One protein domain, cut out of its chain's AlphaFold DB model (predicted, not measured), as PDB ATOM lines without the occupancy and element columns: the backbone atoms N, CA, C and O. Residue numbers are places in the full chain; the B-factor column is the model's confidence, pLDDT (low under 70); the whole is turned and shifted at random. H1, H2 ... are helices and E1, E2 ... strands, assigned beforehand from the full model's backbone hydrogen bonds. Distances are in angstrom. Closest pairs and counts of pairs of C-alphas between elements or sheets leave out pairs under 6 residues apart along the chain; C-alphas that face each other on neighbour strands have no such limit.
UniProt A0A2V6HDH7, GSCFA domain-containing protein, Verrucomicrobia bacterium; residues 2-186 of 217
ATOM      1  N   LEU A   2     225.640 236.974 174.839       96.62
ATOM      2  CA  LEU A   2     225.869 238.217 175.591       96.62
ATOM      3  C   LEU A   2     227.045 238.126 176.578       96.62
ATOM      4  O   LEU A   2     227.914 238.982 176.534       96.62
ATOM      5  N   ASN A   3     227.127 237.067 177.394       96.69
ATOM      6  CA  ASN A   3     228.237 236.876 178.341       96.69
ATOM      7  C   ASN A   3     229.620 236.993 177.689       96.69
ATOM      8  O   ASN A   3     230.462 237.750 178.158       96.69
ATOM      9  N   GLU A   4     229.840 236.274 176.584       96.88
ATOM     10  CA  GLU A   4     231.130 236.258 175.885       96.88
ATOM     11  C   GLU A   4     231.487 237.641 175.337       96.88
ATOM     12  O   GLU A   4     232.636 238.065 175.442       96.88
ATOM     13  N   LEU A   5     230.503 238.368 174.795       97.94
ATOM     14  CA  LEU A   5     230.706 239.736 174.319       97.94
ATOM     15  C   LEU A   5     230.975 240.699 175.473       97.94
ATOM     16  O   LEU A   5     231.918 241.480 175.390       97.94
ATOM     17  N   ARG A   6     230.210 240.598 176.564       97.88
ATOM     18  CA  ARG A   6     230.383 241.420 177.763       97.88
ATOM     19  C   ARG A   6     231.802 241.269 178.304       97.88
ATOM     20  O   ARG A   6     232.529 242.247 178.371       97.88
ATOM     21  N   TRP A   7     232.252 240.041 178.562       97.75
ATOM     22  CA  TRP A   7     233.602 239.794 179.079       97.75
ATOM     23  C   TRP A   7     234.728 240.162 178.115       97.75
ATOM     24  O   TRP A   7     235.857 240.373 178.559       97.75
ATOM     25  N   ALA A   8     234.474 240.167 176.804       97.88
ATOM     26  CA  ALA A   8     235.482 240.494 175.802       97.88
ATOM     27  C   ALA A   8     235.602 242.000 175.522       97.88
ATOM     28  O   ALA A   8     236.698 242.451 175.168       97.88
ATOM     29  N   LEU A   9     234.501 242.748 175.641       98.06
ATOM     30  CA  LEU A   9     234.390 244.132 175.174       98.06
ATOM     31  C   LEU A   9     234.275 245.152 176.303       98.06
ATOM     32  O   LEU A   9     234.888 246.210 176.199       98.06
ATOM     33  N   ASP A  10     233.516 244.844 177.353       97.56
ATOM     34  CA  ASP A  10     233.294 245.762 178.464       97.56
ATOM     35  C   ASP A  10     234.520 245.769 179.400       97.56
ATOM     36  O   ASP A  10     234.857 244.719 179.958       97.56
ATOM     37  N   PRO A  11     235.224 246.910 179.561       95.19
ATOM     38  CA  PRO A  11     236.394 247.009 180.432       95.19
ATOM     39  C   PRO A  11     236.096 246.711 181.902       95.19
ATOM     40  O   PRO A  11     236.998 246.264 182.609       95.19
ATOM     41  N   ASP A  12     234.854 246.939 182.333       96.06
ATOM     42  CA  ASP A  12     234.426 246.762 183.722       96.06
ATOM     43  C   ASP A  12     233.891 245.342 183.987       96.06
ATOM     44  O   ASP A  12     233.609 244.974 185.128       96.06
ATOM     45  N   ALA A  13     233.751 244.514 182.942       96.19
ATOM     46  CA  ALA A  13     233.225 243.165 183.068       96.19
ATOM     47  C   ALA A  13     234.324 242.122 183.295       96.19
ATOM     48  O   ALA A  13     235.159 241.836 182.428       96.19
ATOM     49  N   GLU A  14     234.229 241.437 184.429       94.62
ATOM     50  CA  GLU A  14     235.083 240.301 184.756       94.62
ATOM     51  C   GLU A  14     234.389 238.967 184.463       94.62
ATOM     52  O   GLU A  14     233.167 238.816 184.555       94.62
ATOM     53  N   PHE A  15     235.189 237.983 184.052       96.88
ATOM     54  CA  PHE A  15     234.717 236.608 183.943       96.88
ATOM     55  C   PHE A  15     234.618 236.018 185.360       96.88
ATOM     56  O   PHE A  15     235.624 236.069 186.072       96.88
ATOM     57  N   PRO A  16     233.470 235.447 185.765       96.94
ATOM     58  CA  PRO A  16     233.295 234.889 187.102       96.94
ATOM     59  C   PRO A  16     234.083 233.581 187.219       96.94
ATOM     60  O   PRO A  16     233.606 232.519 186.828       96.94
ATOM     61  N   LEU A  17     235.321 233.646 187.713       96.56
ATOM     62  CA  LEU A  17     236.221 232.488 187.807       96.56
ATOM     63  C   LEU A  17     235.631 231.353 188.648       96.56
ATOM     64  O   LEU A  17     235.887 230.181 188.377       96.56
ATOM     65  N   GLU A  18     234.813 231.693 189.634       95.88
ATOM     66  CA  GLU A  18     234.080 230.760 190.473       95.88
ATOM     67  C   GLU A  18     233.053 229.927 189.697       95.88
ATOM     68  O   GLU A  18     232.671 228.865 190.196       95.88
ATOM     69  N   SER A  19     232.646 230.338 188.484       96.75
ATOM     70  CA  SER A  19     231.790 229.541 187.593       96.75
ATOM     71  C   SER A  19     232.511 228.310 187.024       96.75
ATOM     72  O   SER A  19     231.858 227.340 186.638       96.75
ATOM     73  N   ILE A  20     233.850 228.295 187.036       96.88
ATOM     74  CA  ILE A  20     234.660 227.128 186.669       96.88
ATOM     75  C   ILE A  20     234.718 226.164 187.857       96.88
ATOM     76  O   ILE A  20     235.174 226.502 188.951       96.88
ATOM     77  N   VAL A  21     234.269 224.927 187.642       95.25
ATOM     78  CA  VAL A  21     234.061 223.954 188.724       95.25
ATOM     79  C   VAL A  21     234.991 222.750 188.633       95.25
ATOM     80  O   VAL A  21     235.187 222.207 187.542       95.25
ATOM     81  N   PRO A  22     235.535 222.265 189.765       95.06
ATOM     82  CA  PRO A  22     236.248 220.999 189.781       95.06
ATOM     83  C   PRO A  22     235.243 219.856 189.581       95.06
ATOM     84  O   PRO A  22     234.237 219.767 190.285       95.06
ATOM     85  N   LEU A  23     235.516 218.970 188.623       92.81
ATOM     86  CA  LEU A  23     234.692 217.780 188.372       92.81
ATOM     87  C   LEU A  23     235.281 216.518 188.982       92.81
ATOM     88  O   LEU A  23     234.558 215.657 189.478       92.81
ATOM     89  N   THR A  24     236.601 216.391 188.905       92.62
ATOM     90  CA  THR A  24     237.356 215.293 189.503       92.62
ATOM     91  C   THR A  24     238.596 215.856 190.190       92.62
ATOM     92  O   THR A  24     238.793 217.068 190.250       92.62
ATOM     93  N   LYS A  25     239.477 214.982 190.690       91.94
ATOM     94  CA  LYS A  25     240.767 215.408 191.250       91.94
ATOM     95  C   LYS A  25     241.678 216.088 190.219       91.94
ATOM     96  O   LYS A  25     242.583 216.807 190.620       91.94
ATOM     97  N   THR A  26     241.476 215.833 188.925       95.62
ATOM     98  CA  THR A  26     242.379 216.286 187.856       95.62
ATOM     99  C   THR A  26     241.680 217.065 186.748       95.62
ATOM    100  O   THR A  26     242.367 217.618 185.894       95.62
ATOM    101  N   THR A  27     240.345 217.127 186.740       96.56
ATOM    102  CA  THR A  27     239.580 217.770 185.665       96.56
ATOM    103  C   THR A  27     238.633 218.848 186.168       96.56
ATOM    104  O   THR A  27     238.041 218.733 187.245       96.56
ATOM    105  N   TRP A  28     238.472 219.868 185.334       96.56
ATOM    106  CA  TRP A  28     237.660 221.053 185.568       96.56
ATOM    107  C   TRP A  28     236.668 221.261 184.427       96.56
ATOM    108  O   TRP A  28     236.858 220.764 183.315       96.56
ATOM    109  N   TYR A  29     235.585 221.968 184.728       95.75
ATOM    110  CA  TYR A  29     234.514 222.276 183.792       95.75
ATOM    111  C   TYR A  29     234.231 223.763 183.779       95.75
ATOM    112  O   TYR A  29     233.886 224.346 184.804       95.75
ATOM    113  N   ASP A  30     234.366 224.349 182.594       96.69
ATOM    114  CA  ASP A  30     233.889 225.690 182.295       96.69
ATOM    115  C   ASP A  30     232.494 225.580 181.642       96.69
ATOM    116  O   ASP A  30     232.402 225.159 180.479       96.69
ATOM    117  N   PRO A  31     231.411 225.973 182.343       95.75
ATOM    118  CA  PRO A  31     230.041 225.881 181.837       95.75
ATOM    119  C   PRO A  31     229.737 226.897 180.720       95.75
ATOM    120  O   PRO A  31     228.619 226.958 180.198       95.75
ATOM    121  N   HIS A  32     230.723 227.709 180.335       96.00
ATOM    122  CA  HIS A  32     230.634 228.689 179.263       96.00
ATOM    123  C   HIS A  32     231.334 228.242 177.969       96.00
ATOM    124  O   HIS A  32     231.317 228.992 176.991       96.00
ATOM    125  N   THR A  33     231.932 227.045 177.942       93.38
ATOM    126  CA  THR A  33     232.631 226.483 176.771       93.38
ATOM    127  C   THR A  33     231.801 225.443 176.022       93.38
ATOM    128  O   THR A  33     230.850 224.882 176.557       93.38
ATOM    129  N   ASN A  34     232.162 225.177 174.761       88.38
ATOM    130  CA  ASN A  34     231.497 224.157 173.951       88.38
ATOM    131  C   ASN A  34     231.622 222.770 174.621       88.38
ATOM    132  O   ASN A  34     232.751 222.333 174.863       88.38
ATOM    133  N   PRO A  35     230.511 222.043 174.856       84.81
ATOM    134  CA  PRO A  35     230.529 220.748 175.534       84.81
ATOM    135  C   PRO A  35     231.253 219.643 174.750       84.81
ATOM    136  O   PRO A  35     231.477 218.569 175.301       84.81
ATOM    137  N   THR A  36     231.614 219.866 173.481       87.81
ATOM    138  CA  THR A  36     232.431 218.920 172.704       87.81
ATOM    139  C   THR A  36     233.923 218.991 173.030       87.81
ATOM    140  O   THR A  36     234.666 218.090 172.637       87.81
ATOM    141  N   LEU A  37     234.385 220.030 173.737       90.25
ATOM    142  CA  LEU A  37     235.768 220.108 174.204       90.25
ATOM    143  C   LEU A  37     236.008 219.081 175.314       90.25
ATOM    144  O   LEU A  37     235.219 218.950 176.248       90.25
ATOM    145  N   SER A  38     237.133 218.369 175.234       92.69
ATOM    146  CA  SER A  38     237.527 217.427 176.280       92.69
ATOM    147  C   SER A  38     237.780 218.158 177.597       92.69
ATOM    148  O   SER A  38     238.396 219.223 177.611       92.69
ATOM    149  N   LEU A  39     237.350 217.573 178.714       94.62
ATOM    150  CA  LEU A  39     237.679 218.098 180.040       94.62
ATOM    151  C   LEU A  39     239.198 218.077 180.255       94.62
ATOM    152  O   LEU A  39     239.873 217.139 179.828       94.62
ATOM    153  N   ALA A  40     239.718 219.098 180.931       96.12
ATOM    154  CA  ALA A  40     241.148 219.304 181.133       96.12
ATOM    155  C   ALA A  40     241.456 219.739 182.575       96.12
ATOM    156  O   ALA A  40     240.542 219.946 183.378       96.12
ATOM    157  N   GLY A  41     242.742 219.863 182.912       98.06
ATOM    158  CA  GLY A  41     243.182 220.458 184.177       98.06
ATOM    159  C   GLY A  41     242.814 221.944 184.284       98.06
ATOM    160  O   GLY A  41     242.393 222.560 183.304       98.06
ATOM    161  N   LEU A  42     242.972 222.527 185.479       97.38
ATOM    162  CA  LEU A  42     242.613 223.931 185.726       97.38
ATOM    163  C   LEU A  42     243.377 224.888 184.807       97.38
ATOM    164  O   LEU A  42     242.768 225.764 184.208       97.38
ATOM    165  N   GLU A  43     244.688 224.692 184.676       97.94
ATOM    166  CA  GLU A  43     245.569 225.536 183.859       97.94
ATOM    167  C   GLU A  43     245.097 225.593 182.403       97.94
ATOM    168  O   GLU A  43     244.718 226.656 181.923       97.94
ATOM    169  N   GLU A  44     244.977 224.440 181.742       97.69
ATOM    170  CA  GLU A  44     244.489 224.367 180.360       97.69
ATOM    171  C   GLU A  44     243.051 224.906 180.216       97.69
ATOM    172  O   GLU A  44     242.705 225.531 179.211       97.69
ATOM    173  N   THR A  45     242.191 224.709 181.222       97.31
ATOM    174  CA  THR A  45     240.828 225.270 181.218       97.31
ATOM    175  C   THR A  45     240.859 226.803 181.218       97.31
ATOM    176  O   THR A  45     240.146 227.433 180.434       97.31
ATOM    177  N   LEU A  46     241.723 227.409 182.036       97.44
ATOM    178  CA  LEU A  46     241.907 228.862 182.094       97.44
ATOM    179  C   LEU A  46     242.564 229.410 180.819       97.44
ATOM    180  O   LEU A  46     242.141 230.452 180.316       97.44
ATOM    181  N   GLU A  47     243.536 228.697 180.246       97.44
ATOM    182  CA  GLU A  47     244.153 229.058 178.964       97.44
ATOM    183  C   GLU A  47     243.128 229.073 177.825       97.44
ATOM    184  O   GLU A  47     243.045 230.042 177.066       97.44
ATOM    185  N   ARG A  48     242.286 228.036 177.733       96.50
ATOM    186  CA  ARG A  48     241.182 227.983 176.762       96.50
ATOM    187  C   ARG A  48     240.209 229.135 176.976       96.50
ATOM    188  O   ARG A  48     239.788 229.760 175.999       96.50
ATOM    189  N   ARG A  49     239.878 229.461 178.229       96.56
ATOM    190  CA  ARG A  49     238.986 230.580 178.538       96.56
ATOM    191  C   ARG A  49     239.562 231.914 178.059       96.56
ATOM    192  O   ARG A  49     238.842 232.691 177.420       96.56
ATOM    193  N   ALA A  50     240.849 232.149 178.319       96.94
ATOM    194  CA  ALA A  50     241.576 233.326 177.858       96.94
ATOM    195  C   ALA A  50     241.640 233.393 176.323       96.94
ATOM    196  O   ALA A  50     241.396 234.455 175.744       96.94
ATOM    197  N   LEU A  51     241.884 232.259 175.654       97.06
ATOM    198  CA  LEU A  51     241.882 232.170 174.195       97.06
ATOM    199  C   LEU A  51     240.511 232.518 173.608       97.06
ATOM    200  O   LEU A  51     240.446 233.305 172.664       97.06
ATOM    201  N   ILE A  52     239.419 231.990 174.166       96.50
ATOM    202  CA  ILE A  52     238.071 232.316 173.685       96.50
ATOM    203  C   ILE A  52     237.789 233.807 173.872       96.50
ATOM    204  O   ILE A  52     237.343 234.446 172.923       96.50
ATOM    205  N   LYS A  53     238.127 234.399 175.028       97.06
ATOM    206  CA  LYS A  53     237.996 235.854 175.239       97.06
ATOM    207  C   LYS A  53     238.784 236.645 174.185       97.06
ATOM    208  O   LYS A  53     238.256 237.593 173.604       97.06
ATOM    209  N   ALA A  54     240.019 236.232 173.885       97.62
ATOM    210  CA  ALA A  54     240.859 236.871 172.872       97.62
ATOM    211  C   ALA A  54     240.299 236.730 171.443       97.62
ATOM    212  O   ALA A  54     240.360 237.681 170.663       97.62
ATOM    213  N   VAL A  55     239.733 235.570 171.094       97.38
ATOM    214  CA  VAL A  55     239.084 235.337 169.795       97.38
ATOM    215  C   VAL A  55     237.794 236.147 169.683       97.38
ATOM    216  O   VAL A  55     237.618 236.841 168.684       97.38
ATOM    217  N   THR A  56     236.938 236.137 170.707       97.56
ATOM    218  CA  THR A  56     235.698 236.925 170.743       97.56
ATOM    219  C   THR A  56     235.987 238.416 170.577       97.56
ATOM    220  O   THR A  56     235.304 239.082 169.805       97.56
ATOM    221  N   LYS A  57     237.059 238.940 171.189       97.94
ATOM    222  CA  LYS A  57     237.462 240.353 171.053       97.94
ATOM    223  C   LYS A  57     237.770 240.776 169.609       97.94
ATOM    224  O   LYS A  57     237.680 241.962 169.291       97.94
ATOM    225  N   ARG A  58     238.069 239.841 168.696       98.06
ATOM    226  CA  ARG A  58     238.265 240.151 167.264       98.06
ATOM    227  C   ARG A  58     237.009 240.726 166.604       98.06
ATOM    228  O   ARG A  58     237.142 241.427 165.603       98.06
ATOM    229  N   ILE A  59     235.827 240.515 167.197       98.12
ATOM    230  CA  ILE A  59     234.561 241.102 166.737       98.12
ATOM    231  C   ILE A  59     234.621 242.631 166.611       98.12
ATOM    232  O   ILE A  59     233.949 243.195 165.756       98.12
ATOM    233  N   THR A  60     235.498 243.297 167.376       98.12
ATOM    234  CA  THR A  60     235.747 244.751 167.294       98.12
ATOM    235  C   THR A  60     236.224 245.230 165.924       98.12
ATOM    236  O   THR A  60     236.096 246.404 165.591       98.12
ATOM    237  N   THR A  61     236.752 244.324 165.103       97.81
ATOM    238  CA  THR A  61     237.223 244.615 163.743       97.81
ATOM    239  C   THR A  61     236.277 244.095 162.658       97.81
ATOM    240  O   THR A  61     236.486 244.364 161.475       97.81
ATOM    241  N   CYS A  62     235.222 243.370 163.038       98.00
ATOM    242  CA  CYS A  62     234.281 242.762 162.108       98.00
ATOM    243  C   CYS A  62     233.220 243.767 161.654       98.00
ATOM    244  O   CYS A  62     232.582 244.426 162.470       98.00
ATOM    245  N   ARG A  63     232.978 243.832 160.342       97.19
ATOM    246  CA  ARG A  63     231.881 244.619 159.749       97.19
ATOM    247  C   ARG A  63     230.569 243.854 159.635       97.19
ATOM    248  O   ARG A  63     229.534 244.475 159.452       97.19
ATOM    249  N   ALA A  64     230.618 242.531 159.723       97.06
ATOM    250  CA  ALA A  64     229.456 241.661 159.691       97.06
ATOM    251  C   ALA A  64     229.478 240.764 160.930       97.06
ATOM    252  O   ALA A  64     230.505 240.148 161.238       97.06
ATOM    253  N   VAL A  65     228.354 240.701 161.637       97.94
ATOM    254  CA  VAL A  65     228.160 239.878 162.833       97.94
ATOM    255  C   VAL A  65     226.928 239.010 162.616       97.94
ATOM    256  O   VAL A  65     225.827 239.523 162.463       97.94
ATOM    257  N   VAL A  66     227.100 237.690 162.609       97.69
ATOM    258  CA  VAL A  66     225.977 236.755 162.467       97.69
ATOM    259  C   VAL A  66     225.541 236.274 163.847       97.69
ATOM    260  O   VAL A  66     226.346 235.716 164.595       97.69
ATOM    261  N   VAL A  67     224.267 236.477 164.178       97.88
ATOM    262  CA  VAL A  67     223.653 236.066 165.446       97.88
ATOM    263  C   VAL A  67     222.579 235.023 165.166       97.88
ATOM    264  O   VAL A  67     221.548 235.318 164.568       97.88
ATOM    265  N   THR A  68     222.791 233.799 165.646       97.81
ATOM    266  CA  THR A  68     221.822 232.706 165.490       97.81
ATOM    267  C   THR A  68     221.124 232.417 166.814       97.81
ATOM    268  O   THR A  68     221.733 231.897 167.751       97.81
ATOM    269  N   LEU A  69     219.826 232.701 166.885       98.12
ATOM    270  CA  LEU A  69     218.976 232.385 168.031       98.12
ATOM    271  C   LEU A  69     218.572 230.911 167.993       98.12
ATOM    272  O   LEU A  69     218.129 230.399 166.965       98.12
ATOM    273  N   GLY A  70     218.723 230.202 169.112       93.94
ATOM    274  CA  GLY A  70     218.552 228.746 169.124       93.94
ATOM    275  C   GLY A  70     217.738 228.187 170.279       93.94
ATOM    276  O   GLY A  70     217.003 227.222 170.059       93.94
ATOM    277  N   LEU A  71     217.873 228.775 171.469       93.06
ATOM    278  CA  LEU A  71     217.393 228.238 172.740       93.06
ATOM    279  C   LEU A  71     216.767 229.364 173.573       93.06
ATOM    280  O   LEU A  71     217.311 230.463 173.596       93.06
ATOM    281  N   ALA A  72     215.658 229.068 174.253       94.88
ATOM    282  CA  ALA A  72     215.057 229.931 175.281       94.88
ATOM    283  C   ALA A  72     215.230 229.354 176.702       94.88
ATOM    284  O   ALA A  72     215.060 230.059 177.697       94.88
ATOM    285  N   GLU A  73     215.580 228.068 176.789       96.38
ATOM    286  CA  GLU A  73     215.939 227.375 178.021       96.38
ATOM    287  C   GLU A  73     217.399 227.654 178.370       96.38
ATOM    288  O   GLU A  73     218.303 227.353 177.585       96.38
ATOM    289  N   VAL A  74     217.623 228.217 179.552       96.44
ATOM    290  CA  VAL A  74     218.951 228.550 180.069       96.44
ATOM    291  C   VAL A  74     219.083 228.077 181.511       96.44
ATOM    292  O   VAL A  74     218.104 227.749 182.181       96.44
ATOM    293  N   TRP A  75     220.318 228.041 181.990       97.56
ATOM    294  CA  TRP A  75     220.633 227.716 183.373       97.56
ATOM    295  C   TRP A  75     221.384 228.884 183.999       97.56
ATOM    296  O   TRP A  75     222.238 229.480 183.343       97.56
ATOM    297  N   ARG A  76     221.080 229.212 185.253       97.56
ATOM    298  CA  ARG A  76     221.811 230.197 186.051       97.56
ATOM    299  C   ARG A  76     222.635 229.479 187.101       97.56
ATOM    300  O   ARG A  76     222.113 228.646 187.832       97.56
ATOM    301  N   ASP A  77     223.916 229.800 187.162       97.94
ATOM    302  CA  ASP A  77     224.759 229.495 188.306       97.94
ATOM    303  C   ASP A  77     224.464 230.530 189.396       97.94
ATOM    304  O   ASP A  77     224.807 231.703 189.248       97.94
ATOM    305  N   VAL A  78     223.785 230.119 190.467       97.50
ATOM    306  CA  VAL A  78     223.394 231.030 191.554       97.50
ATOM    307  C   VAL A  78     224.553 231.383 192.478       97.50
ATOM    308  O   VAL A  78     224.468 232.378 193.191       97.50
ATOM    309  N   HIS A  79     225.630 230.592 192.478       96.06
ATOM    310  CA  HIS A  79     226.826 230.911 193.256       96.06
ATOM    311  C   HIS A  79     227.663 231.984 192.557       96.06
ATOM    312  O   HIS A  79     228.133 232.904 193.216       96.06
ATOM    313  N   ALA A  80     227.831 231.858 191.239       96.56
ATOM    314  CA  ALA A  80     228.589 232.798 190.408       96.56
ATOM    315  C   ALA A  80     227.740 233.970 189.871       96.56
ATOM    316  O   ALA A  80     228.243 234.807 189.126       96.56
ATOM    317  N   ASP A  81     226.440 233.979 190.181       95.94
ATOM    318  CA  ASP A  81     225.437 234.925 189.679       95.94
ATOM    319  C   ASP A  81     225.519 235.177 188.159       95.94
ATOM    320  O   ASP A  81     225.614 236.304 187.667       95.94
ATOM    321  N   VAL A  82     225.509 234.093 187.380       97.19
ATOM    322  CA  VAL A  82     225.645 234.185 185.924       97.19
ATOM    323  C   VAL A  82     224.838 233.114 185.204       97.19
ATOM    324  O   VAL A  82     224.801 231.955 185.608       97.19
ATOM    325  N   PHE A  83     224.208 233.474 184.085       97.19
ATOM    326  CA  PHE A  83     223.674 232.471 183.165       97.19
ATOM    327  C   PHE A  83     224.818 231.717 182.488       97.19
ATOM    328  O   PHE A  83     225.742 232.329 181.954       97.19
ATOM    329  N   VAL A  84     224.768 230.393 182.472       96.56
ATOM    330  CA  VAL A  84     225.783 229.568 181.811       96.56
ATOM    331  C   VAL A  84     225.471 229.388 180.326       96.56
ATOM    332  O   VAL A  84     224.311 229.396 179.918       96.56
ATOM    333  N   ASN A  85     226.503 229.241 179.484       94.38
ATOM    334  CA  ASN A  85     226.286 229.139 178.030       94.38
ATOM    335  C   ASN A  85     225.888 227.723 177.593       94.38
ATOM    336  O   ASN A  85     225.544 227.523 176.428       94.38
ATOM    337  N   CYS A  86     225.984 226.739 178.485       92.31
ATOM    338  CA  CYS A  86     225.686 225.342 178.216       92.31
ATOM    339  C   CYS A  86     224.913 224.726 179.379       92.31
ATOM    340  O   CYS A  86     225.042 225.150 180.524       92.31
ATOM    341  N   THR A  87     224.126 223.692 179.085       93.56
ATOM    342  CA  THR A  87     223.477 222.888 180.121       93.56
ATOM    343  C   THR A  87     224.538 222.309 181.069       93.56
ATOM    344  O   THR A  87     225.455 221.635 180.585       93.56
ATOM    345  N   PRO A  88     224.409 222.513 182.395       93.75
ATOM    346  CA  PRO A  88     225.294 221.899 183.375       93.75
ATOM    347  C   PRO A  88     225.300 220.376 183.249       93.75
ATOM    348  O   PRO A  88     224.272 219.744 182.991       93.75
ATOM    349  N   ILE A  89     226.461 219.758 183.447       92.69
ATOM    350  CA  ILE A  89     226.571 218.307 183.296       92.69
ATOM    351  C   ILE A  89     225.879 217.547 184.449       92.69
ATOM    352  O   ILE A  89     225.924 217.993 185.599       92.69
ATOM    353  N   PRO A  90     225.305 216.351 184.200       91.69
ATOM    354  CA  PRO A  90     224.528 215.608 185.200       91.69
ATOM    355  C   PRO A  90     225.238 215.332 186.536       91.69
ATOM    356  O   PRO A  90     224.595 215.266 187.583       91.69
ATOM    357  N   SER A  91     226.563 215.156 186.531       91.56
ATOM    358  CA  SER A  91     227.343 214.898 187.753       91.56
ATOM    359  C   SER A  91     227.387 216.096 188.708       91.56
ATOM    360  O   SER A  91     227.524 215.900 189.918       91.56
ATOM    361  N   LEU A  92     227.227 217.320 188.200       93.25
ATOM    362  CA  LEU A  92     227.207 218.525 189.028       93.25
ATOM    363  C   LEU A  92     225.942 218.622 189.872       93.25
ATOM    364  O   LEU A  92     226.033 219.025 191.022       93.25
ATOM    365  N   PHE A  93     224.799 218.139 189.391       92.56
ATOM    366  CA  PHE A  93     223.574 218.100 190.197       92.56
ATOM    367  C   PHE A  93     223.672 217.148 191.398       92.56
ATOM    368  O   PHE A  93     222.963 217.318 192.382       92.56
ATOM    369  N   LYS A  94     224.570 216.154 191.356       91.81
ATOM    370  CA  LYS A  94     224.815 215.259 192.500       91.81
ATOM    371  C   LYS A  94     225.740 215.878 193.545       91.81
ATOM    372  O   LYS A  94     225.603 215.590 194.726       91.81
ATOM    373  N   THR A  95     226.710 216.673 193.101       92.50
ATOM    374  CA  THR A  95     227.764 217.234 193.963       92.50
ATOM    375  C   THR A  95     227.443 218.649 194.443       92.50
ATOM    376  O   THR A  95     227.899 219.046 195.509       92.50
ATOM    377  N   GLN A  96     226.649 219.397 193.676       93.25
ATOM    378  CA  GLN A  96     226.262 220.790 193.904       93.25
ATOM    379  C   GLN A  96     224.770 220.987 193.546       93.25
ATOM    380  O   GLN A  96     224.446 221.722 192.611       93.25
ATOM    381  N   PRO A  97     223.839 220.320 194.259       93.62
ATOM    382  CA  PRO A  97     222.430 220.209 193.857       93.62
ATOM    383  C   PRO A  97     221.680 221.540 193.737       93.62
ATOM    384  O   PRO A  97     220.744 221.629 192.952       93.62
ATOM    385  N   ASN A  98     222.103 222.571 194.472       95.31
ATOM    386  CA  ASN A  98     221.417 223.868 194.528       95.31
ATOM    387  C   ASN A  98     222.144 224.973 193.751       95.31
ATOM    388  O   ASN A  98     221.802 226.140 193.891       95.31
ATOM    389  N   ARG A  99     223.188 224.636 192.985       96.69
ATOM    390  CA  ARG A  99     224.000 225.645 192.296       96.69
ATOM    391  C   ARG A  99     223.382 226.121 190.986       96.69
ATOM    392  O   ARG A  99     223.595 227.265 190.602       96.69
ATOM    393  N   TYR A 100     222.674 225.244 190.285       97.69
ATOM    394  CA  TYR A 100     222.165 225.541 188.954       97.69
ATOM    395  C   TYR A 100     220.646 225.575 188.953       97.69
ATOM    396  O   TYR A 100     219.999 224.563 189.220       97.69
ATOM    397  N   GLU A 101     220.095 226.729 188.601       97.31
ATOM    398  CA  GLU A 101     218.659 226.947 188.469       97.31
ATOM    399  C   GLU A 101     218.268 226.994 186.995       97.31
ATOM    400  O   GLU A 101     218.931 227.628 186.173       97.31
ATOM    401  N   PHE A 102     217.198 226.283 186.651       97.25
ATOM    402  CA  PHE A 102     216.630 226.312 185.312       97.25
ATOM    403  C   PHE A 102     215.774 227.567 185.133       97.25
ATOM    404  O   PHE A 102     214.937 227.875 185.981       97.25
ATOM    405  N   HIS A 103     215.929 228.238 183.993       96.81
ATOM    406  CA  HIS A 103     215.115 229.387 183.620       96.81
ATOM    407  C   HIS A 103     214.613 229.255 182.184       96.81
ATOM    408  O   HIS A 103     215.369 228.969 181.251       96.81
ATOM    409  N   LEU A 104     213.322 229.525 182.007       96.69
ATOM    410  CA  LEU A 104     212.700 229.676 180.701       96.69
ATOM    411  C   LEU A 104     212.555 231.171 180.406       96.69
ATOM    412  O   LEU A 104     211.703 231.832 180.993       96.69
ATOM    413  N   THR A 105     213.398 231.695 179.520       97.06
ATOM    414  CA  THR A 105     213.455 233.140 179.244       97.06
ATOM    415  C   THR A 105     212.315 233.598 178.337       97.06
ATOM    416  O   THR A 105     212.010 232.962 177.326       97.06
ATOM    417  N   GLY A 106     211.687 234.721 178.688       98.00
ATOM    418  CA  GLY A 106     210.584 235.320 177.938       98.00
ATOM    419  C   GLY A 106     211.022 236.329 176.870       98.00
ATOM    420  O   GLY A 106     212.210 236.554 176.635       98.00
ATOM    421  N   PHE A 107     210.043 236.975 176.230       98.38
ATOM    422  CA  PHE A 107     210.291 237.997 175.203       98.38
ATOM    423  C   PHE A 107     211.130 239.156 175.751       98.38
ATOM    424  O   PHE A 107     212.187 239.453 175.211       98.38
ATOM    425  N   THR A 108     210.691 239.771 176.850       98.38
ATOM    426  CA  THR A 108     211.334 240.962 177.428       98.38
ATOM    427  C   THR A 108     212.790 240.717 177.817       98.38
ATOM    428  O   THR A 108     213.642 241.558 177.554       98.38
ATOM    429  N   GLU A 109     213.095 239.559 178.406       98.12
ATOM    430  CA  GLU A 109     214.463 239.202 178.804       98.12
ATOM    431  C   GLU A 109     215.369 239.007 177.586       98.12
ATOM    432  O   GLU A 109     216.480 239.529 177.536       98.12
ATOM    433  N   ASN A 110     214.889 238.286 176.570       98.31
ATOM    434  CA  ASN A 110     215.659 238.076 175.349       98.31
ATOM    435  C   ASN A 110     215.814 239.366 174.533       98.31
ATOM    436  O   ASN A 110     216.884 239.587 173.973       98.31
ATOM    437  N   TRP A 111     214.799 240.233 174.511       98.69
ATOM    438  CA  TRP A 111     214.891 241.574 173.935       98.69
ATOM    439  C   TRP A 111     215.986 242.391 174.623       98.69
ATOM    440  O   TRP A 111     216.891 242.879 173.958       98.69
ATOM    441  N   ALA A 112     215.970 242.461 175.958       98.62
ATOM    442  CA  ALA A 112     216.999 243.162 176.723       98.62
ATOM    443  C   ALA A 112     218.407 242.602 176.454       98.62
ATOM    444  O   ALA A 112     219.363 243.365 176.323       98.62
ATOM    445  N   ASN A 113     218.540 241.280 176.303       98.25
ATOM    446  CA  ASN A 113     219.813 240.660 175.942       98.25
ATOM    447  C   ASN A 113     220.289 241.057 174.536       98.25
ATOM    448  O   ASN A 113     221.488 241.259 174.341       98.25
ATOM    449  N   LEU A 114     219.383 241.151 173.560       98.69
ATOM    450  CA  LEU A 114     219.701 241.598 172.202       98.69
ATOM    451  C   LEU A 114     220.099 243.077 172.173       98.69
ATOM    452  O   LEU A 114     221.118 243.413 171.571       98.69
ATOM    453  N   GLU A 115     219.375 243.934 172.891       98.81
ATOM    454  CA  GLU A 115     219.729 245.351 173.039       98.81
ATOM    455  C   GLU A 115     221.100 245.525 173.702       98.81
ATOM    456  O   GLU A 115     221.928 246.281 173.204       98.81
ATOM    457  N   ALA A 116     221.404 244.759 174.755       98.69
ATOM    458  CA  ALA A 116     222.721 244.797 175.393       98.69
ATOM    459  C   ALA A 116     223.848 244.340 174.445       98.69
ATOM    460  O   ALA A 116     224.954 244.882 174.476       98.69
ATOM    461  N   ILE A 117     223.585 243.357 173.573       98.62
ATOM    462  CA  ILE A 117     224.526 242.963 172.514       98.62
ATOM    463  C   ILE A 117     224.731 244.120 171.526       98.62
ATOM    464  O   ILE A 117     225.877 244.422 171.185       98.62
ATOM    465  N   HIS A 118     223.649 244.762 171.074       98.69
ATOM    466  CA  HIS A 118     223.715 245.907 170.160       98.69
ATOM    467  C   HIS A 118     224.505 247.067 170.765       98.69
ATOM    468  O   HIS A 118     225.385 247.616 170.102       98.69
ATOM    469  N   GLU A 119     224.267 247.388 172.037       98.56
ATOM    470  CA  GLU A 119     224.957 248.457 172.758       98.56
ATOM    471  C   GLU A 119     226.463 248.187 172.865       98.56
ATOM    472  O   GLU A 119     227.274 249.060 172.544       98.56
ATOM    473  N   LEU A 120     226.859 246.964 173.243       98.62
ATOM    474  CA  LEU A 120     228.270 246.575 173.312       98.62
ATOM    475  C   LEU A 120     228.968 246.718 171.953       98.62
ATOM    476  O   LEU A 120     230.094 247.217 171.887       98.62
ATOM    477  N   LEU A 121     228.309 246.304 170.869       98.50
ATOM    478  CA  LEU A 121     228.845 246.432 169.512       98.50
ATOM    479  C   LEU A 121     228.871 247.887 169.037       98.50
ATOM    480  O   LEU A 121     229.842 248.301 168.414       98.50
ATOM    481  N   SER A 122     227.868 248.687 169.381       98.25
ATOM    482  CA  SER A 122     227.831 250.116 169.060       98.25
ATOM    483  C   SER A 122     228.919 250.903 169.782       98.25
ATOM    484  O   SER A 122     229.508 251.819 169.209       98.25
ATOM    485  N   ARG A 123     229.222 250.532 171.029       98.12
ATOM    486  CA  ARG A 123     230.208 251.230 171.856       98.12
ATOM    487  C   ARG A 123     231.646 250.791 171.586       98.12
ATOM    488  O   ARG A 123     232.546 251.629 171.611       98.12
ATOM    489  N   TYR A 124     231.868 249.497 171.366       98.25
ATOM    490  CA  TYR A 124     233.212 248.910 171.305       98.25
ATOM    491  C   TYR A 124     233.523 248.194 169.984       98.25
ATOM    492  O   TYR A 124     234.666 247.794 169.759       98.25
ATOM    493  N   GLY A 125     232.523 247.985 169.129       97.94
ATOM    494  CA  GLY A 125     232.651 247.303 167.848       97.94
ATOM    495  C   GLY A 125     233.190 248.185 166.721       97.94
ATOM    496  O   GLY A 125     233.563 249.343 166.908       97.94
ATOM    497  N   HIS A 126     233.226 247.624 165.512       98.44
ATOM    498  CA  HIS A 126     233.598 248.371 164.313       98.44
ATOM    499  C   HIS A 126     232.514 249.420 163.998       98.44
ATOM    500  O   HIS A 126     231.351 249.046 163.940       98.44
ATOM    501  N   PRO A 127     232.831 250.686 163.668       97.19
ATOM    502  CA  PRO A 127     231.828 251.756 163.521       97.19
ATOM    503  C   PRO A 127     230.752 251.502 162.448       97.19
ATOM    504  O   PRO A 127     229.638 251.992 162.564       97.19
ATOM    505  N   ASN A 128     231.075 250.715 161.418       97.12
ATOM    506  CA  ASN A 128     230.151 250.330 160.340       97.12
ATOM    507  C   ASN A 128     229.763 248.841 160.401       97.12
ATOM    508  O   ASN A 128     229.821 248.149 159.381       97.12
ATOM    509  N   PHE A 129     229.512 248.300 161.595       98.19
ATOM    510  CA  PHE A 129     229.063 246.914 161.724       98.19
ATOM    511  C   PHE A 129     227.598 246.758 161.285       98.19
ATOM    512  O   PHE A 129     226.758 247.622 161.533       98.19
ATOM    513  N   HIS A 130     227.305 245.613 160.679       98.19
ATOM    514  CA  HIS A 130     225.962 245.134 160.378       98.19
ATOM    515  C   HIS A 130     225.754 243.799 161.084       98.19
ATOM    516  O   HIS A 130     226.672 242.970 161.152       98.19
ATOM    517  N   ILE A 131     224.555 243.593 161.615       98.62
ATOM    518  CA  ILE A 131     224.158 242.332 162.229       98.62
ATOM    519  C   ILE A 131     223.217 241.611 161.278       98.62
ATOM    520  O   ILE A 131     222.246 242.180 160.800       98.62
ATOM    521  N   LEU A 132     223.477 240.330 161.067       98.44
ATOM    522  CA  LEU A 132     222.525 239.423 160.457       98.44
ATOM    523  C   LEU A 132     222.009 238.483 161.540       98.44
ATOM    524  O   LEU A 132     222.752 237.644 162.058       98.44
ATOM    525  N   VAL A 133     220.745 238.648 161.910       98.69
ATOM    526  CA  VAL A 133     220.072 237.801 162.891       98.69
ATOM    527  C   VAL A 133     219.289 236.699 162.184       98.69
ATOM    528  O   VAL A 133     218.645 236.910 161.160       98.69
ATOM    529  N   THR A 134     219.337 235.489 162.726       98.56
ATOM    530  CA  THR A 134     218.575 234.346 162.217       98.56
ATOM    531  C   THR A 134     218.126 233.437 163.356       98.56
ATOM    532  O   THR A 134     218.658 233.492 164.467       98.56
ATOM    533  N   VAL A 135     217.149 232.570 163.091       98.50
ATOM    534  CA  VAL A 135     216.734 231.501 164.001       98.50
ATOM    535  C   VAL A 135     217.242 230.155 163.486       98.50
ATOM    536  O   VAL A 135     217.107 229.803 162.314       98.50
ATOM    537  N   SER A 136     217.825 229.361 164.379       96.62
ATOM    538  CA  SER A 136     218.249 228.001 164.060       96.62
ATOM    539  C   SER A 136     217.029 227.092 163.858       96.62
ATOM    540  O   SER A 136     216.187 227.009 164.763       96.62
ATOM    541  N   PRO A 137     216.946 226.345 162.740       95.75
ATOM    542  CA  PRO A 137     215.879 225.376 162.504       95.75
ATOM    543  C   PRO A 137     216.027 224.110 163.349       95.75
ATOM    544  O   PRO A 137     215.056 223.374 163.492       95.75
ATOM    545  N   VAL A 138     217.210 223.863 163.927       95.69
ATOM    546  CA  VAL A 138     217.507 222.643 164.685       95.69
ATOM    547  C   VAL A 138     216.566 222.539 165.895       95.69
ATOM    548  O   VAL A 138     216.606 223.423 166.767       95.69
ATOM    549  N   PRO A 139     215.732 221.484 165.972       94.44
ATOM    550  CA  PRO A 139     214.855 221.245 167.110       94.44
ATOM    551  C   PRO A 139     215.621 220.949 168.403       94.44
ATOM    552  O   PRO A 139     216.733 220.398 168.385       94.44
ATOM    553  N   LEU A 140     214.991 221.270 169.537       93.50
ATOM    554  CA  LEU A 140     215.460 220.847 170.856       93.50
ATOM    555  C   LEU A 140     215.612 219.322 170.909       93.50
ATOM    556  O   LEU A 140     214.755 218.579 170.438       93.50
ATOM    557  N   MET A 141     216.720 218.868 171.495       90.62
ATOM    558  CA  MET A 141     216.955 217.445 171.761       90.62
ATOM    559  C   MET A 141     216.343 217.012 173.093       90.62
ATOM    560  O   MET A 141     215.876 215.888 173.202       90.62
ATOM    561  N   ASN A 142     216.342 217.911 174.078       92.25
ATOM    562  CA  ASN A 142     215.755 217.729 175.399       92.25
ATOM    563  C   ASN A 142     215.088 219.042 175.833       92.25
ATOM    564  O   ASN A 142     215.435 220.106 175.316       92.25
ATOM    565  N   THR A 143     214.167 218.945 176.789       95.44
ATOM    566  CA  THR A 143     213.543 220.070 177.500       95.44
ATOM    567  C   THR A 143     213.740 219.858 178.999       95.44
ATOM    568  O   THR A 143     213.649 218.722 179.471       95.44
ATOM    569  N   PHE A 144     214.029 220.929 179.734       95.38
ATOM    570  CA  PHE A 144     214.090 220.923 181.201       95.38
ATOM    571  C   PHE A 144     212.841 221.539 181.837       95.38
ATOM    572  O   PHE A 144     212.661 221.455 183.052       95.38
ATOM    573  N   SER A 145     211.956 222.122 181.026       95.62
ATOM    574  CA  SER A 145     210.616 222.499 181.464       95.62
ATOM    575  C   SER A 145     209.709 221.275 181.657       95.62
ATOM    576  O   SER A 145     210.009 220.164 181.220       95.62
ATOM    577  N   THR A 146     208.544 221.487 182.269       96.44
ATOM    578  CA  THR A 146     207.491 220.465 182.398       96.44
ATOM    579  C   THR A 146     206.644 220.304 181.131       96.44
ATOM    580  O   THR A 146     205.677 219.542 181.137       96.44
ATOM    581  N   MET A 147     206.946 221.047 180.061       97.31
ATOM    582  CA  MET A 147     206.234 220.946 178.788       97.31
ATOM    583  C   MET A 147     206.653 219.687 178.026       97.31
ATOM    584  O   MET A 147     207.785 219.219 178.137       97.31
ATOM    585  N   ASP A 148     205.754 219.187 177.175       97.44
ATOM    586  CA  ASP A 148     206.153 218.264 176.116       97.44
ATOM    587  C   ASP A 148     207.243 218.911 175.244       97.44
ATOM    588  O   ASP A 148     207.183 220.106 174.938       97.44
ATOM    589  N   ILE A 149     208.240 218.131 174.827       95.81
ATOM    590  CA  ILE A 149     209.401 218.649 174.096       95.81
ATOM    591  C   ILE A 149     209.025 219.322 172.770       95.81
ATOM    592  O   ILE A 149     209.645 220.318 172.387       95.81
ATOM    593  N   VAL A 150     208.002 218.826 172.072       95.81
ATOM    594  CA  VAL A 150     207.530 219.423 170.817       95.81
ATOM    595  C   VAL A 150     206.862 220.763 171.106       95.81
ATOM    596  O   VAL A 150     207.092 221.725 170.368       95.81
ATOM    597  N   VAL A 151     206.098 220.856 172.197       97.56
ATOM    598  CA  VAL A 151     205.477 222.107 172.656       97.56
ATOM    599  C   VAL A 151     206.542 223.119 173.080       97.56
ATOM    600  O   VAL A 151     206.529 224.243 172.577       97.56
ATOM    601  N   ALA A 152     207.507 222.715 173.913       97.44
ATOM    602  CA  ALA A 152     208.619 223.558 174.357       97.44
ATOM    603  C   ALA A 152     209.427 224.099 173.170       97.44
ATOM    604  O   ALA A 152     209.688 225.300 173.074       97.44
ATOM    605  N   ASN A 153     209.763 223.225 172.215       97.00
ATOM    606  CA  ASN A 153     210.468 223.613 171.001       97.00
ATOM    607  C   ASN A 153     209.642 224.584 170.149       97.00
ATOM    608  O   ASN A 153     210.165 225.602 169.705       97.00
ATOM    609  N   THR A 154     208.361 224.288 169.921       97.25
ATOM    610  CA  THR A 154     207.485 225.143 169.104       97.25
ATOM    611  C   THR A 154     207.350 226.526 169.725       97.25
ATOM    612  O   THR A 154     207.522 227.527 169.028       97.25
ATOM    613  N   TRP A 155     207.123 226.590 171.038       97.69
ATOM    614  CA  TRP A 155     207.051 227.842 171.782       97.69
ATOM    615  C   TRP A 155     208.358 228.637 171.679       97.69
ATOM    616  O   TRP A 155     208.336 229.787 171.244       97.69
ATOM    617  N   ALA A 156     209.502 228.010 171.977       97.69
ATOM    618  CA  ALA A 156     210.800 228.682 171.961       97.69
ATOM    619  C   ALA A 156     211.158 229.212 170.564       97.69
ATOM    620  O   ALA A 156     211.589 230.355 170.428       97.69
ATOM    621  N   LYS A 157     210.949 228.418 169.504       98.00
ATOM    622  CA  LYS A 157     211.232 228.866 168.131       98.00
ATOM    623  C   LYS A 157     210.291 229.984 167.688       98.00
ATOM    624  O   LYS A 157     210.755 230.921 167.048       98.00
ATOM    625  N   SER A 158     209.013 229.923 168.067       98.12
ATOM    626  CA  SER A 158     208.040 230.983 167.765       98.12
ATOM    627  C   SER A 158     208.409 232.294 168.461       98.12
ATOM    628  O   SER A 158     208.438 233.343 167.821       98.12
ATOM    629  N   LEU A 159     208.773 232.222 169.747       98.50
ATOM    630  CA  LEU A 159     209.240 233.361 170.535       98.50
ATOM    631  C   LEU A 159     210.486 234.009 169.914       98.50
ATOM    632  O   LEU A 159     210.493 235.208 169.642       98.50
ATOM    633  N   LEU A 160     211.530 233.212 169.669       98.56
ATOM    634  CA  LEU A 160     212.797 233.700 169.118       98.56
ATOM    635  C   LEU A 160     212.633 234.248 167.697       98.56
ATOM    636  O   LEU A 160     213.321 235.193 167.322       98.56
ATOM    637  N   ARG A 161     211.707 233.691 166.910       98.56
ATOM    638  CA  ARG A 161     211.415 234.191 165.566       98.56
ATOM    639  C   ARG A 161     210.723 235.545 165.581       98.56
ATOM    640  O   ARG A 161     211.112 236.409 164.792       98.56
ATOM    641  N   ALA A 162     209.743 235.726 166.465       98.62
ATOM    642  CA  ALA A 162     209.107 237.021 166.673       98.62
ATOM    643  C   ALA A 162     210.145 238.056 167.133       98.62
ATOM    644  O   ALA A 162     210.276 239.098 166.504       98.62
ATOM    645  N   LEU A 163     210.968 237.721 168.135       98.62
ATOM    646  CA  LEU A 163     212.063 238.580 168.598       98.62
ATOM    647  C   LEU A 163     213.010 238.993 167.469       98.62
ATOM    648  O   LEU A 163     213.308 240.172 167.334       98.62
ATOM    649  N   ALA A 164     213.452 238.045 166.639       98.75
ATOM    650  CA  ALA A 164     214.332 238.350 165.516       98.75
ATOM    651  C   ALA A 164     213.679 239.303 164.497       98.75
ATOM    652  O   ALA A 164     214.369 240.165 163.958       98.75
ATOM    653  N   GLN A 165     212.364 239.179 164.252       98.62
ATOM    654  CA  GLN A 165     211.632 240.097 163.369       98.62
ATOM    655  C   GLN A 165     211.587 241.509 163.942       98.62
ATOM    656  O   GLN A 165     211.909 242.473 163.248       98.62
ATOM    657  N   GLU A 166     211.149 241.617 165.195       98.75
ATOM    658  CA  GLU A 166     210.973 242.899 165.872       98.75
ATOM    659  C   GLU A 166     212.318 243.616 165.992       98.75
ATOM    660  O   GLU A 166     212.415 244.807 165.721       98.75
ATOM    661  N   TRP A 167     213.383 242.874 166.306       98.75
ATOM    662  CA  TRP A 167     214.713 243.442 166.475       98.75
ATOM    663  C   TRP A 167     215.313 243.942 165.156       98.75
ATOM    664  O   TRP A 167     215.821 245.060 165.106       98.75
ATOM    665  N   ALA A 168     215.170 243.177 164.067       98.75
ATOM    666  CA  ALA A 168     215.552 243.638 162.730       98.75
ATOM    667  C   ALA A 168     214.729 244.858 162.273       98.75
ATOM    668  O   ALA A 168     215.232 245.739 161.590       98.75
ATOM    669  N   SER A 169     213.461 244.950 162.685       98.50
ATOM    670  CA  SER A 169     212.604 246.096 162.345       98.50
ATOM    671  C   SER A 169     212.941 247.350 163.162       98.50
ATOM    672  O   SER A 169     212.708 248.466 162.698       98.50
ATOM    673  N   ALA A 170     213.478 247.181 164.373       98.56
ATOM    674  CA  ALA A 170     213.830 248.276 165.275       98.56
ATOM    675  C   ALA A 170     215.190 248.922 164.962       98.56
ATOM    676  O   ALA A 170     215.404 250.083 165.311       98.56
ATOM    677  N   HIS A 171     216.095 248.204 164.288       98.62
ATOM    678  CA  HIS A 171     217.467 248.651 164.047       98.62
ATOM    679  C   HIS A 171     217.828 248.609 162.565       98.62
ATOM    680  O   HIS A 171     217.885 247.554 161.950       98.62
ATOM    681  N   HIS A 172     218.173 249.767 162.002       98.00
ATOM    682  CA  HIS A 172     218.504 249.920 160.578       98.00
ATOM    683  C   HIS A 172     219.731 249.120 160.100       98.00
ATOM    684  O   HIS A 172     219.907 248.953 158.897       98.00
ATOM    685  N   ASN A 173     220.607 248.688 161.012       98.25
ATOM    686  CA  ASN A 173     221.809 247.908 160.712       98.25
ATOM    687  C   ASN A 173     221.673 246.426 161.111       98.25
ATOM    688  O   ASN A 173     222.688 245.743 161.279       98.25
ATOM    689  N   VAL A 174     220.440 245.947 161.297       98.69
ATOM    690  CA  VAL A 174     220.122 244.562 161.647       98.69
ATOM    691  C   VAL A 174     219.196 243.969 160.586       98.69
ATOM    692  O   VAL A 174     218.044 244.371 160.469       98.69
ATOM    693  N   ASP A 175     219.669 242.952 159.870       98.38
ATOM    694  CA  ASP A 175     218.879 242.214 158.885       98.38
ATOM    695  C   ASP A 175     218.457 240.846 159.424       98.38
ATOM    696  O   ASP A 175     219.237 240.147 160.077       98.38
ATOM    697  N   TYR A 176     217.233 240.417 159.105       98.56
ATOM    698  CA  TYR A 176     216.787 239.049 159.369       98.56
ATOM    699  C   TYR A 176     217.054 238.138 158.166       98.56
ATOM    700  O   TYR A 176     216.537 238.370 157.072       98.56
ATOM    701  N   PHE A 177     217.785 237.041 158.378       98.38
ATOM    702  CA  PHE A 177     217.977 236.005 157.363       98.38
ATOM    703  C   PHE A 177     217.083 234.779 157.620       98.38
ATOM    704  O   PHE A 177     217.185 234.160 158.680       98.38
ATOM    705  N   PRO A 178     216.247 234.349 156.653       97.88
ATOM    706  CA  PRO A 178     215.181 233.374 156.892       97.88
ATOM    707  C   PRO A 178     215.632 231.903 156.811       97.88
ATOM    708  O   PRO A 178     214.950 231.069 156.212       97.88
ATOM    709  N   SER A 179     216.771 231.529 157.411       97.19
ATOM    710  CA  SER A 179     217.220 230.120 157.371       97.19
ATOM    711  C   SER A 179     216.265 229.168 158.098       97.19
ATOM    712  O   SER A 179     216.162 228.000 157.727       97.19
ATOM    713  N   TYR A 180     215.556 229.660 159.119       97.88
ATOM    714  CA  TYR A 180     214.522 228.898 159.816       97.88
ATOM    715  C   TYR A 180     213.380 228.521 158.869       97.88
ATOM    716  O   TYR A 180     213.040 227.346 158.739       97.88
ATOM    717  N   GLU A 181     212.817 229.505 158.172       97.81
ATOM    718  CA  GLU A 181     211.678 229.311 157.281       97.81
ATOM    719  C   GLU A 181     212.037 228.487 156.055       97.81
ATOM    720  O   GLU A 181     211.234 227.637 155.669       97.81
ATOM    721  N   ILE A 182     213.228 228.686 155.476       97.12
ATOM    722  CA  ILE A 182     213.709 227.873 154.350       97.12
ATOM    723  C   ILE A 182     213.652 226.390 154.726       97.12
ATOM    724  O   ILE A 182     213.109 225.580 153.976       97.12
ATOM    725  N   VAL A 183     214.153 226.029 155.910       97.12
ATOM    726  CA  VAL A 183     214.155 224.631 156.352       97.12
ATOM    727  C   VAL A 183     212.754 224.144 156.713       97.12
ATOM    728  O   VAL A 183     212.364 223.057 156.291       97.12
ATOM    729  N   GLN A 184     211.981 224.926 157.467       95.94
ATOM    730  CA  GLN A 184     210.675 224.478 157.960       95.94
ATOM    731  C   GLN A 184     209.607 224.361 156.865       95.94
ATOM    732  O   GLN A 184     208.689 223.555 157.011       95.94
ATOM    733  N   ASN A 185     209.732 225.125 155.776       96.69
ATOM    734  CA  ASN A 185     208.805 225.088 154.639       96.69
ATOM    735  C   ASN A 185     209.306 224.222 153.470       96.69
ATOM    736  O   ASN A 185     208.648 224.151 152.434       96.69
ATOM    737  N   SER A 186     210.454 223.558 153.622       96.00
ATOM    738  CA  SER A 186     210.948 222.590 152.642       96.00
ATOM    739  C   SER A 186     210.321 221.212 152.847       96.00
ATOM    740  O   SER A 186     209.922 220.843 153.955       96.00
TER     741      SER A 186
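This is residues 2 to 186 of the 217 residues of the protein "GSCFA domain-containing protein" of Verrucomicrobia bacterium (UniProt A0A2V6HDH7). A small parallel sheet, E1 E5 E6, has the long helices H4 and H5 over one face, and a separate antiparallel sheet, E3 E2 E4, sits toward the other end of the model. H1 packs on H4 and on the long helix H2, which crosses it, while the long stretch from residue 10 to 41 folds back from H1 to H2. The printed part has 185 residues with six named helices and six named strands, in the order H1 H2 E1 E2 E3 H3 E4 H4 E5 H5 E6 H6, and its class is mixed, helices and strands. It is compact, with a radius of gyration of the C-alphas of 17.4 A and spans of 50 by 42 by 28 A.

E1, residues 64 to 69, and E5, residues 130 to 135, are parallel, with N 67 and O 132 within hydrogen-bond range at 2.9 A. E5 is also parallel to E6, residues 174 to 176, with N 175 and O 131 at 2.8 A. H4, residues 107 to 124, and H5, residues 149 to 170, are on the same face, making two layers, a sheet with helices on one face; their heights over the sheet are 10.5 A and 6.9 A. H4 touches H5 with residues 107 to 114 alone, at a steep tilt of 45 degrees; the closest C-alphas are those of Phe 107 and Leu 159, 6.7 A apart. E5, H5 and E6 form a strand-helix-strand unit, two parallel neighbour strands with a helix between them in the chain, with a right-handed crossover. H6, residues 179 to 184, only grazes this sheet with residues 179 to 181. H1, residues 2 to 9, touches H4 at a shallow tilt of 13 degrees, the C-alphas of Leu 2 and Ile 117 coming closest at 5.8 A. H2, residues 42 to 61, touches H1 with residues 53 to 57 alone, about perpendicular at 79 degrees; the C-alphas of Ala 8 and Lys 57 are closest, 5.1 A apart. E2, residues 73 to 77, forms a hairpin with E3, residues 82 to 84, with N 84 and O 75 at 2.8 A, and is antiparallel to E4, residues 100 to 104, with N 76 and O 101 at 2.8 A. E3, H3, residues 90 to 95, and E4 form a split strand-helix-strand unit, with E2 between its strands in the sheet and a right-handed crossover. In H1, H4, H5 and H6 every O i to N i+4 pair is within hydrogen-bond range, against 12 of 16 in H2 and 1 of 2 in H3.

H5 measures 31.2 A from first to last C-alpha, H2 30.7 A, H4 25.7 A, E5 16.9 A and E1 16.3 A. H1 begins at C-alpha 2 (225.869, 238.217, 175.591), and H6 ends at C-alpha 184 (210.675, 224.478, 157.960).

The C-alphas of Lys 25 and His 172, the two farthest apart, are 51.3 A from each other. The links H1 to H2 and E5 to H5 are long, and the printed part has no cut. Mean pLDDT of the printed part is 96.6, and no printed residue is under 70.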